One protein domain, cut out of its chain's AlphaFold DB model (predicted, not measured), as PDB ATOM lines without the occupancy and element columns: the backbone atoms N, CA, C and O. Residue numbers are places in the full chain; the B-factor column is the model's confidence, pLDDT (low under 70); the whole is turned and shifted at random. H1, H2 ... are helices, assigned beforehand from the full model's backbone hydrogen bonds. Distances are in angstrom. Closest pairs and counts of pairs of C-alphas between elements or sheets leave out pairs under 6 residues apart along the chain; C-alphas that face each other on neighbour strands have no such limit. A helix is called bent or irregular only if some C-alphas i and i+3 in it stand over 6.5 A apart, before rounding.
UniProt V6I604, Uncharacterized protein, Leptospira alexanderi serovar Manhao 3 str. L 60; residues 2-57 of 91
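This is residues 2 to 57 of the 91 residues of an uncharacterized protein of Leptospira alexanderi serovar Manhao 3 str. L 60 (UniProt V6I604). Two helices, H2 and H1, follow each other nearly end to end and make a wide open corner, while the stretches at both ends of the printed part, residues 2 to 16 and residues 49 to 57, turn off to the same side, like the two ends of an open frame with an empty middle. The printed part has 56 residues, with two named helices in the order H1, H2 and no named strand; its class is all helix. It is extended, with a radius of gyration of the C-alphas of 15.9 A, and elongated, spanning 40 by 26 by 21 A.

H2, residues 32 to 48, is the longest helix. H1, residues 17 to 29, is close to H2 but not clearly touching it, with 1 pair of C-alphas within 8 A. Their closest C-alphas, those of Trp 27 and Phe 33, are 7.2 A apart. The two helices run the same way at a steep tilt of 69 degrees, only just short of about perpendicular, and their centres are 22.3 A apart. A tight link of 2 residues joins them. In H1 and H2 every O i to N i+4 pair is within hydrogen-bond range.

H2 measures 23.7 A from C-alpha 32 at (-5.160, 22.639, -27.452) to C-alpha 48 at (-0.263, 45.725, -29.758). H1 measures 18.5 A from its first C-alpha to its last and begins with C-alpha 17 at (1.615, 10.801, -41.400). Neither helix is bent.

The two C-alphas farthest apart, those of Asn 12 and Asp 53, are 41.4 A apart. The printed part has no cut and no long link between its helices. Residues 2 to 16 hold no named element. The mean pLDDT of the printed part is 77.9, and residues 2 to 5 and 46 to 57 are under 70.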
ATOM      1  N   LYS A   2      -5.397  17.749 -55.695       47.53
ATOM      2  CA  LYS A   2      -5.787  17.110 -54.429       47.53
ATOM      3  C   LYS A   2      -5.829  18.191 -53.351       47.53
ATOM      4  O   LYS A   2      -4.789  18.569 -52.827       47.53
ATOM      5  N   THR A   3      -7.019  18.716 -53.092       53.53
ATOM      6  CA  THR A   3      -7.263  19.788 -52.120       53.53
ATOM      7  C   THR A   3      -7.392  19.185 -50.720       53.53
ATOM      8  O   THR A   3      -8.338  18.449 -50.456       53.53
ATOM      9  N   GLY A   4      -6.422  19.460 -49.844       60.66
ATOM     10  CA  GLY A   4      -6.408  19.034 -48.439       60.66
ATOM     11  C   GLY A   4      -4.984  18.909 -47.891       60.66
ATOM     12  O   GLY A   4      -4.058  18.628 -48.651       60.66
ATOM     13  N   CYS A   5      -4.802  19.117 -46.583       66.31
ATOM     14  CA  CYS A   5      -3.517  18.890 -45.916       66.31
ATOM     15  C   CYS A   5      -3.158  17.400 -46.039       66.31
ATOM     16  O   CYS A   5      -3.804  16.532 -45.446       66.31
ATOM     17  N   GLN A   6      -2.183  17.084 -46.892       77.12
ATOM     18  CA  GLN A   6      -1.799  15.707 -47.163       77.12
ATOM     19  C   GLN A   6      -0.901  15.230 -46.026       77.12
ATOM     20  O   GLN A   6       0.308  15.397 -46.086       77.12
ATOM     21  N   TRP A   7      -1.475  14.579 -45.012       81.12
ATOM     22  CA  TRP A   7      -0.701  13.970 -43.918       81.12
ATOM     23  C   TRP A   7       0.400  13.019 -44.422       81.12
ATOM     24  O   TRP A   7       1.390  12.798 -43.742       81.12
ATOM     25  N   ARG A   8       0.250  12.476 -45.639       71.00
ATOM     26  CA  ARG A   8       1.248  11.634 -46.323       71.00
ATOM     27  C   ARG A   8       2.424  12.400 -46.943       71.00
ATOM     28  O   ARG A   8       3.382  11.763 -47.350       71.00
ATOM     29  N   ALA A   9       2.334  13.722 -47.050       80.81
ATOM     30  CA  ALA A   9       3.397  14.595 -47.547       80.81
ATOM     31  C   ALA A   9       4.217  15.221 -46.403       80.81
ATOM     32  O   ALA A   9       5.030  16.110 -46.642       80.81
ATOM     33  N   ILE A  10       3.977  14.795 -45.160       80.69
ATOM     34  CA  ILE A  10       4.739  15.254 -44.001       80.69
ATOM     35  C   ILE A  10       6.175  14.712 -44.102       80.69
ATOM     36  O   ILE A  10       6.340  13.537 -44.443       80.69
ATOM     37  N   PRO A  11       7.203  15.537 -43.820       81.25
ATOM     38  CA  PRO A  11       8.589  15.083 -43.782       81.25
ATOM     39  C   PRO A  11       8.772  13.906 -42.820       81.25
ATOM     40  O   PRO A  11       8.188  13.891 -41.735       81.25
ATOM     41  N   ASN A  12       9.617  12.944 -43.194       76.44
ATOM     42  CA  ASN A  12       9.838  11.731 -42.397       76.44
ATOM     43  C   ASN A  12      10.398  12.014 -40.990       76.44
ATOM     44  O   ASN A  12      10.237  11.174 -40.107       76.44
ATOM     45  N   ASP A  13      10.973  13.199 -40.753       85.56
ATOM     46  CA  ASP A  13      11.471  13.632 -39.439       85.56
ATOM     47  C   ASP A  13      10.376  13.667 -38.359       85.56
ATOM     48  O   ASP A  13      10.650  13.467 -37.179       85.56
ATOM     49  N   PHE A  14       9.113  13.872 -38.751       76.31
ATOM     50  CA  PHE A  14       7.967  13.878 -37.833       76.31
ATOM     51  C   PHE A  14       7.342  12.485 -37.631       76.31
ATOM     52  O   PHE A  14       6.374  12.329 -36.881       76.31
ATOM     53  N   GLY A  15       7.891  11.456 -38.283       83.00
ATOM     54  CA  GLY A  15       7.364  10.096 -38.288       83.00
ATOM     55  C   GLY A  15       6.218   9.895 -39.282       83.00
ATOM     56  O   GLY A  15       6.039  10.648 -40.238       83.00
ATOM     57  N   SER A  16       5.423   8.836 -39.079       84.88
ATOM     58  CA  SER A  16       4.352   8.505 -40.025       84.88
ATOM     59  C   SER A  16       3.249   9.571 -40.035       84.88
ATOM     60  O   SER A  16       2.786  10.041 -38.987       84.88
ATOM     61  N   GLY A  17       2.745   9.887 -41.229       84.38
ATOM     62  CA  GLY A  17       1.615  10.801 -41.400       84.38
ATOM     63  C   GLY A  17       0.361  10.385 -40.623       84.38
ATOM     64  O   GLY A  17      -0.411  11.232 -40.180       84.38
ATOM     65  N   GLN A  18       0.162   9.080 -40.406       84.75
ATOM     66  CA  GLN A  18      -0.966   8.544 -39.638       84.75
ATOM     67  C   GLN A  18      -0.817   8.843 -38.143       84.75
ATOM     68  O   GLN A  18      -1.789   9.237 -37.496       84.75
ATOM     69  N   THR A  19       0.397   8.720 -37.599       86.75
ATOM     70  CA  THR A  19       0.691   9.091 -36.209       86.75
ATOM     71  C   THR A  19       0.481  10.587 -35.990       86.75
ATOM     72  O   THR A  19      -0.173  10.973 -35.019       86.75
ATOM     73  N   CYS A  20       0.958  11.420 -36.920       86.38
ATOM     74  CA  CYS A  20       0.748  12.868 -36.887       86.38
ATOM     75  C   CYS A  20      -0.745  13.216 -36.900       86.38
ATOM     76  O   CYS A  20      -1.207  14.004 -36.077       86.38
ATOM     77  N   HIS A  21      -1.519  12.572 -37.780       86.75
ATOM     78  CA  HIS A  21      -2.958  12.797 -37.860       86.75
ATOM     79  C   HIS A  21      -3.689  12.391 -36.574       86.75
ATOM     80  O   HIS A  21      -4.534  13.137 -36.081       86.75
ATOM     81  N   ARG A  22      -3.344  11.241 -35.982       89.31
ATOM     82  CA  ARG A  22      -3.936  10.803 -34.710       89.31
ATOM     83  C   ARG A  22      -3.639  11.794 -33.586       89.31
ATOM     84  O   ARG A  22      -4.548  12.178 -32.855       89.31
ATOM     85  N   ARG A  23      -2.387  12.245 -33.472       90.25
ATOM     86  CA  ARG A  23      -1.992  13.226 -32.454       90.25
ATOM     87  C   ARG A  23      -2.696  14.568 -32.657       90.25
ATOM     88  O   ARG A  23      -3.133  15.178 -31.686       90.25
ATOM     89  N   PHE A  24      -2.866  14.993 -33.908       88.56
ATOM     90  CA  PHE A  24      -3.641  16.184 -34.243       88.56
ATOM     91  C   PHE A  24      -5.089  16.080 -33.741       88.56
ATOM     92  O   PHE A  24      -5.561  16.991 -33.068       88.56
ATOM     93  N   GLN A  25      -5.766  14.953 -33.980       90.25
ATOM     94  CA  GLN A  25      -7.130  14.737 -33.482       90.25
ATOM     95  C   GLN A  25      -7.206  14.708 -31.947       90.25
ATOM     96  O   GLN A  25      -8.167  15.209 -31.366       90.25
ATOM     97  N   GLU A  26      -6.218  14.114 -31.271       93.44
ATOM     98  CA  GLU A  26      -6.136  14.129 -29.802       93.44
ATOM     99  C   GLU A  26      -6.054  15.572 -29.277       93.44
ATOM    100  O   GLU A  26      -6.760  15.941 -28.337       93.44
ATOM    101  N   TRP A  27      -5.242  16.418 -29.915       92.56
ATOM    102  CA  TRP A  27      -5.098  17.832 -29.561       92.56
ATOM    103  C   TRP A  27      -6.325  18.675 -29.890       92.56
ATOM    104  O   TRP A  27      -6.669  19.576 -29.122       92.56
ATOM    105  N   GLU A  28      -6.996  18.373 -30.997       91.75
ATOM    106  CA  GLU A  28      -8.268  18.987 -31.361       91.75
ATOM    107  C   GLU A  28      -9.332  18.690 -30.298       91.75
ATOM    108  O   GLU A  28      -9.919  19.622 -29.745       91.75
ATOM    109  N   ARG A  29      -9.501  17.414 -29.917       91.44
ATOM    110  CA  ARG A  29     -10.433  16.998 -28.854       91.44
ATOM    111  C   ARG A  29     -10.088  17.616 -27.499       91.44
ATOM    112  O   ARG A  29     -10.979  18.033 -26.769       91.44
ATOM    113  N   ALA A  30      -8.802  17.724 -27.174       92.44
ATOM    114  CA  ALA A  30      -8.333  18.382 -25.956       92.44
ATOM    115  C   ALA A  30      -8.416  19.927 -26.012       92.44
ATOM    116  O   ALA A  30      -8.102  20.609 -25.026       92.44
ATOM    117  N   GLY A  31      -8.815  20.499 -27.154       91.69
ATOM    118  CA  GLY A  31      -8.961  21.937 -27.359       91.69
ATOM    119  C   GLY A  31      -7.639  22.706 -27.285       91.69
ATOM    120  O   GLY A  31      -7.639  23.888 -26.937       91.69
ATOM    121  N   VAL A  32      -6.509  22.057 -27.578       91.75
ATOM    122  CA  VAL A  32      -5.160  22.639 -27.452       91.75
ATOM    123  C   VAL A  32      -5.025  23.892 -28.312       91.75
ATOM    124  O   VAL A  32      -4.607  24.935 -27.813       91.75
ATOM    125  N   PHE A  33      -5.474  23.840 -29.566       86.81
ATOM    126  CA  PHE A  33      -5.424  24.987 -30.474       86.81
ATOM    127  C   PHE A  33      -6.234  26.177 -29.956       86.81
ATOM    128  O   PHE A  33      -5.769  27.311 -30.016       86.81
ATOM    129  N   LYS A  34      -7.402  25.926 -29.351       87.50
ATOM    130  CA  LYS A  34      -8.221  26.980 -28.736       87.50
ATOM    131  C   LYS A  34      -7.503  27.634 -27.555       87.50
ATOM    132  O   LYS A  34      -7.610  28.844 -27.371       87.50
ATOM    133  N   LYS A  35      -6.772  26.854 -26.753       87.88
ATOM    134  CA  LYS A  35      -5.972  27.372 -25.632       87.88
ATOM    135  C   LYS A  35      -4.800  28.216 -26.133       87.88
ATOM    136  O   LYS A  35      -4.636  29.336 -25.666       87.88
ATOM    137  N   ILE A  36      -4.054  27.717 -27.119       88.94
ATOM    138  CA  ILE A  36      -2.945  28.447 -27.750       88.94
ATOM    139  C   ILE A  36      -3.448  29.762 -28.347       88.94
ATOM    140  O   ILE A  36      -2.886  30.814 -28.065       88.94
ATOM    141  N   TYR A  37      -4.549  29.718 -29.101       85.38
ATOM    142  CA  TYR A  37      -5.146  30.901 -29.712       85.38
ATOM    143  C   TYR A  37      -5.509  31.964 -28.670       85.38
ATOM    144  O   TYR A  37      -5.131  33.121 -28.814       85.38
ATOM    145  N   LYS A  38      -6.149  31.571 -27.560       85.69
ATOM    146  CA  LYS A  38      -6.439  32.487 -26.446       85.69
ATOM    147  C   LYS A  38      -5.176  33.088 -25.826       85.69
ATOM    148  O   LYS A  38      -5.169  34.273 -25.511       85.69
ATOM    149  N   SER A  39      -4.122  32.293 -25.642       85.50
ATOM    150  CA  SER A  39      -2.858  32.788 -25.085       85.50
ATOM    151  C   SER A  39      -2.163  33.774 -26.021       85.50
ATOM    152  O   SER A  39      -1.662  34.796 -25.558       85.50
ATOM    153  N   ILE A  40      -2.177  33.506 -27.329       85.00
ATOM    154  CA  ILE A  40      -1.651  34.422 -28.345       85.00
ATOM    155  C   ILE A  40      -2.464  35.717 -28.336       85.00
ATOM    156  O   ILE A  40      -1.881  36.789 -28.223       85.00
ATOM    157  N   LEU A  41      -3.797  35.634 -28.361       82.31
ATOM    158  CA  LEU A  41      -4.658  36.814 -28.276       82.31
ATOM    159  C   LEU A  41      -4.366  37.641 -27.023       82.31
ATOM    160  O   LEU A  41      -4.191  38.845 -27.127       82.31
ATOM    161  N   LYS A  42      -4.220  37.005 -25.854       80.25
ATOM    162  CA  LYS A  42      -3.861  37.703 -24.612       80.25
ATOM    163  C   LYS A  42      -2.498  38.398 -24.708       80.25
ATOM    164  O   LYS A  42      -2.342  39.507 -24.213       80.25
ATOM    165  N   TYR A  43      -1.510  37.762 -25.335       79.38
ATOM    166  CA  TYR A  43      -0.195  38.369 -25.541       79.38
ATOM    167  C   TYR A  43      -0.267  39.600 -26.460       79.38
ATOM    168  O   TYR A  43       0.318  40.638 -26.155       79.38
ATOM    169  N   TYR A  44      -1.014  39.504 -27.560       75.50
ATOM    170  CA  TYR A  44      -1.177  40.599 -28.519       75.50
ATOM    171  C   TYR A  44      -2.069  41.732 -28.000       75.50
ATOM    172  O   TYR A  44      -1.809  42.888 -28.328       75.50
ATOM    173  N   ASP A  45      -3.061  41.431 -27.163       72.25
ATOM    174  CA  ASP A  45      -3.899  42.425 -26.485       72.25
ATOM    175  C   ASP A  45      -3.047  43.353 -25.606       72.25
ATOM    176  O   ASP A  45      -3.139  44.575 -25.699       72.25
ATOM    177  N   VAL A  46      -2.110  42.771 -24.852       69.81
ATOM    178  CA  VAL A  46      -1.188  43.515 -23.981       69.81
ATOM    179  C   VAL A  46      -0.146  44.312 -24.774       69.81
ATOM    180  O   VAL A  46       0.227  45.410 -24.369       69.81
ATOM    181  N   LYS A  47       0.360  43.767 -25.889       66.94
ATOM    182  CA  LYS A  47       1.476  44.362 -26.647       66.94
ATOM    183  C   LYS A  47       1.053  45.372 -27.714       66.94
ATOM    184  O   LYS A  47       1.744  46.367 -27.883       66.94
ATOM    185  N   ASN A  48      -0.018  45.097 -28.455       64.25
ATOM    186  CA  ASN A  48      -0.263  45.725 -29.758       64.25
ATOM    187  C   ASN A  48      -1.679  46.292 -29.941       64.25
ATOM    188  O   ASN A  48      -1.956  46.776 -31.032       64.25
ATOM    189  N   LYS A  49      -2.552  46.260 -28.914       61.41
ATOM    190  CA  LYS A  49      -3.968  46.681 -28.993       61.41
ATOM    191  C   LYS A  49      -4.649  46.125 -30.246       61.41
ATOM    192  O   LYS A  49      -4.787  46.811 -31.255       61.41
ATOM    193  N   ILE A  50      -5.049  44.857 -30.182       63.38
ATOM    194  CA  ILE A  50      -5.725  44.180 -31.293       63.38
ATOM    195  C   ILE A  50      -6.921  45.036 -31.739       63.38
ATOM    196  O   ILE A  50      -7.828  45.300 -30.952       63.38
ATOM    197  N   ALA A  51      -6.921  45.470 -33.001       62.59
ATOM    198  CA  ALA A  51      -8.074  46.112 -33.621       62.59
ATOM    199  C   ALA A  51      -9.127  45.034 -33.909       62.59
ATOM    200  O   ALA A  51      -9.198  44.480 -35.006       62.59
ATOM    201  N   TRP A  52      -9.908  44.697 -32.882       63.66
ATOM    202  CA  TRP A  52     -10.941  43.660 -32.924       63.66
ATOM    203  C   TRP A  52     -11.972  43.884 -34.042       63.66
ATOM    204  O   TRP A  52     -12.492  42.910 -34.578       63.66
ATOM    205  N   ASP A  53     -12.184  45.136 -34.452       58.69
ATOM    206  CA  ASP A  53     -13.095  45.516 -35.540       58.69
ATOM    207  C   ASP A  53     -12.639  45.024 -36.927       58.69
ATOM    208  O   ASP A  53     -13.467  44.798 -37.806       58.69
ATOM    209  N   TRP A  54     -11.329  44.835 -37.134       55.84
ATOM    210  CA  TRP A  54     -10.750  44.418 -38.423       55.84
ATOM    211  C   TRP A  54     -10.327  42.943 -38.432       55.84
ATOM    212  O   TRP A  54     -10.070  42.379 -39.492       55.84
ATOM    213  N   ALA A  55     -10.299  42.288 -37.269       61.62
ATOM    214  CA  ALA A  55      -9.985  40.868 -37.123       61.62
ATOM    215  C   ALA A  55     -11.206  39.968 -37.425       61.62
ATOM    216  O   ALA A  55     -11.506  39.030 -36.682       61.62
ATOM    217  N   SER A  56     -11.942  40.268 -38.500       57.03
ATOM    218  CA  SER A  56     -13.126  39.514 -38.920       57.03
ATOM    219  C   SER A  56     -12.748  38.381 -39.883       57.03
ATOM    220  O   SER A  56     -12.316  38.620 -41.000       57.03
ATOM    221  N   MET A  57     -12.911  37.146 -39.400       56.62
ATOM    222  CA  MET A  57     -13.068  35.865 -40.114       56.62
ATOM    223  C   MET A  57     -12.661  35.768 -41.607       56.62
ATOM    224  O   MET A  57     -13.519  35.798 -42.486       56.62
TER     225      MET A  57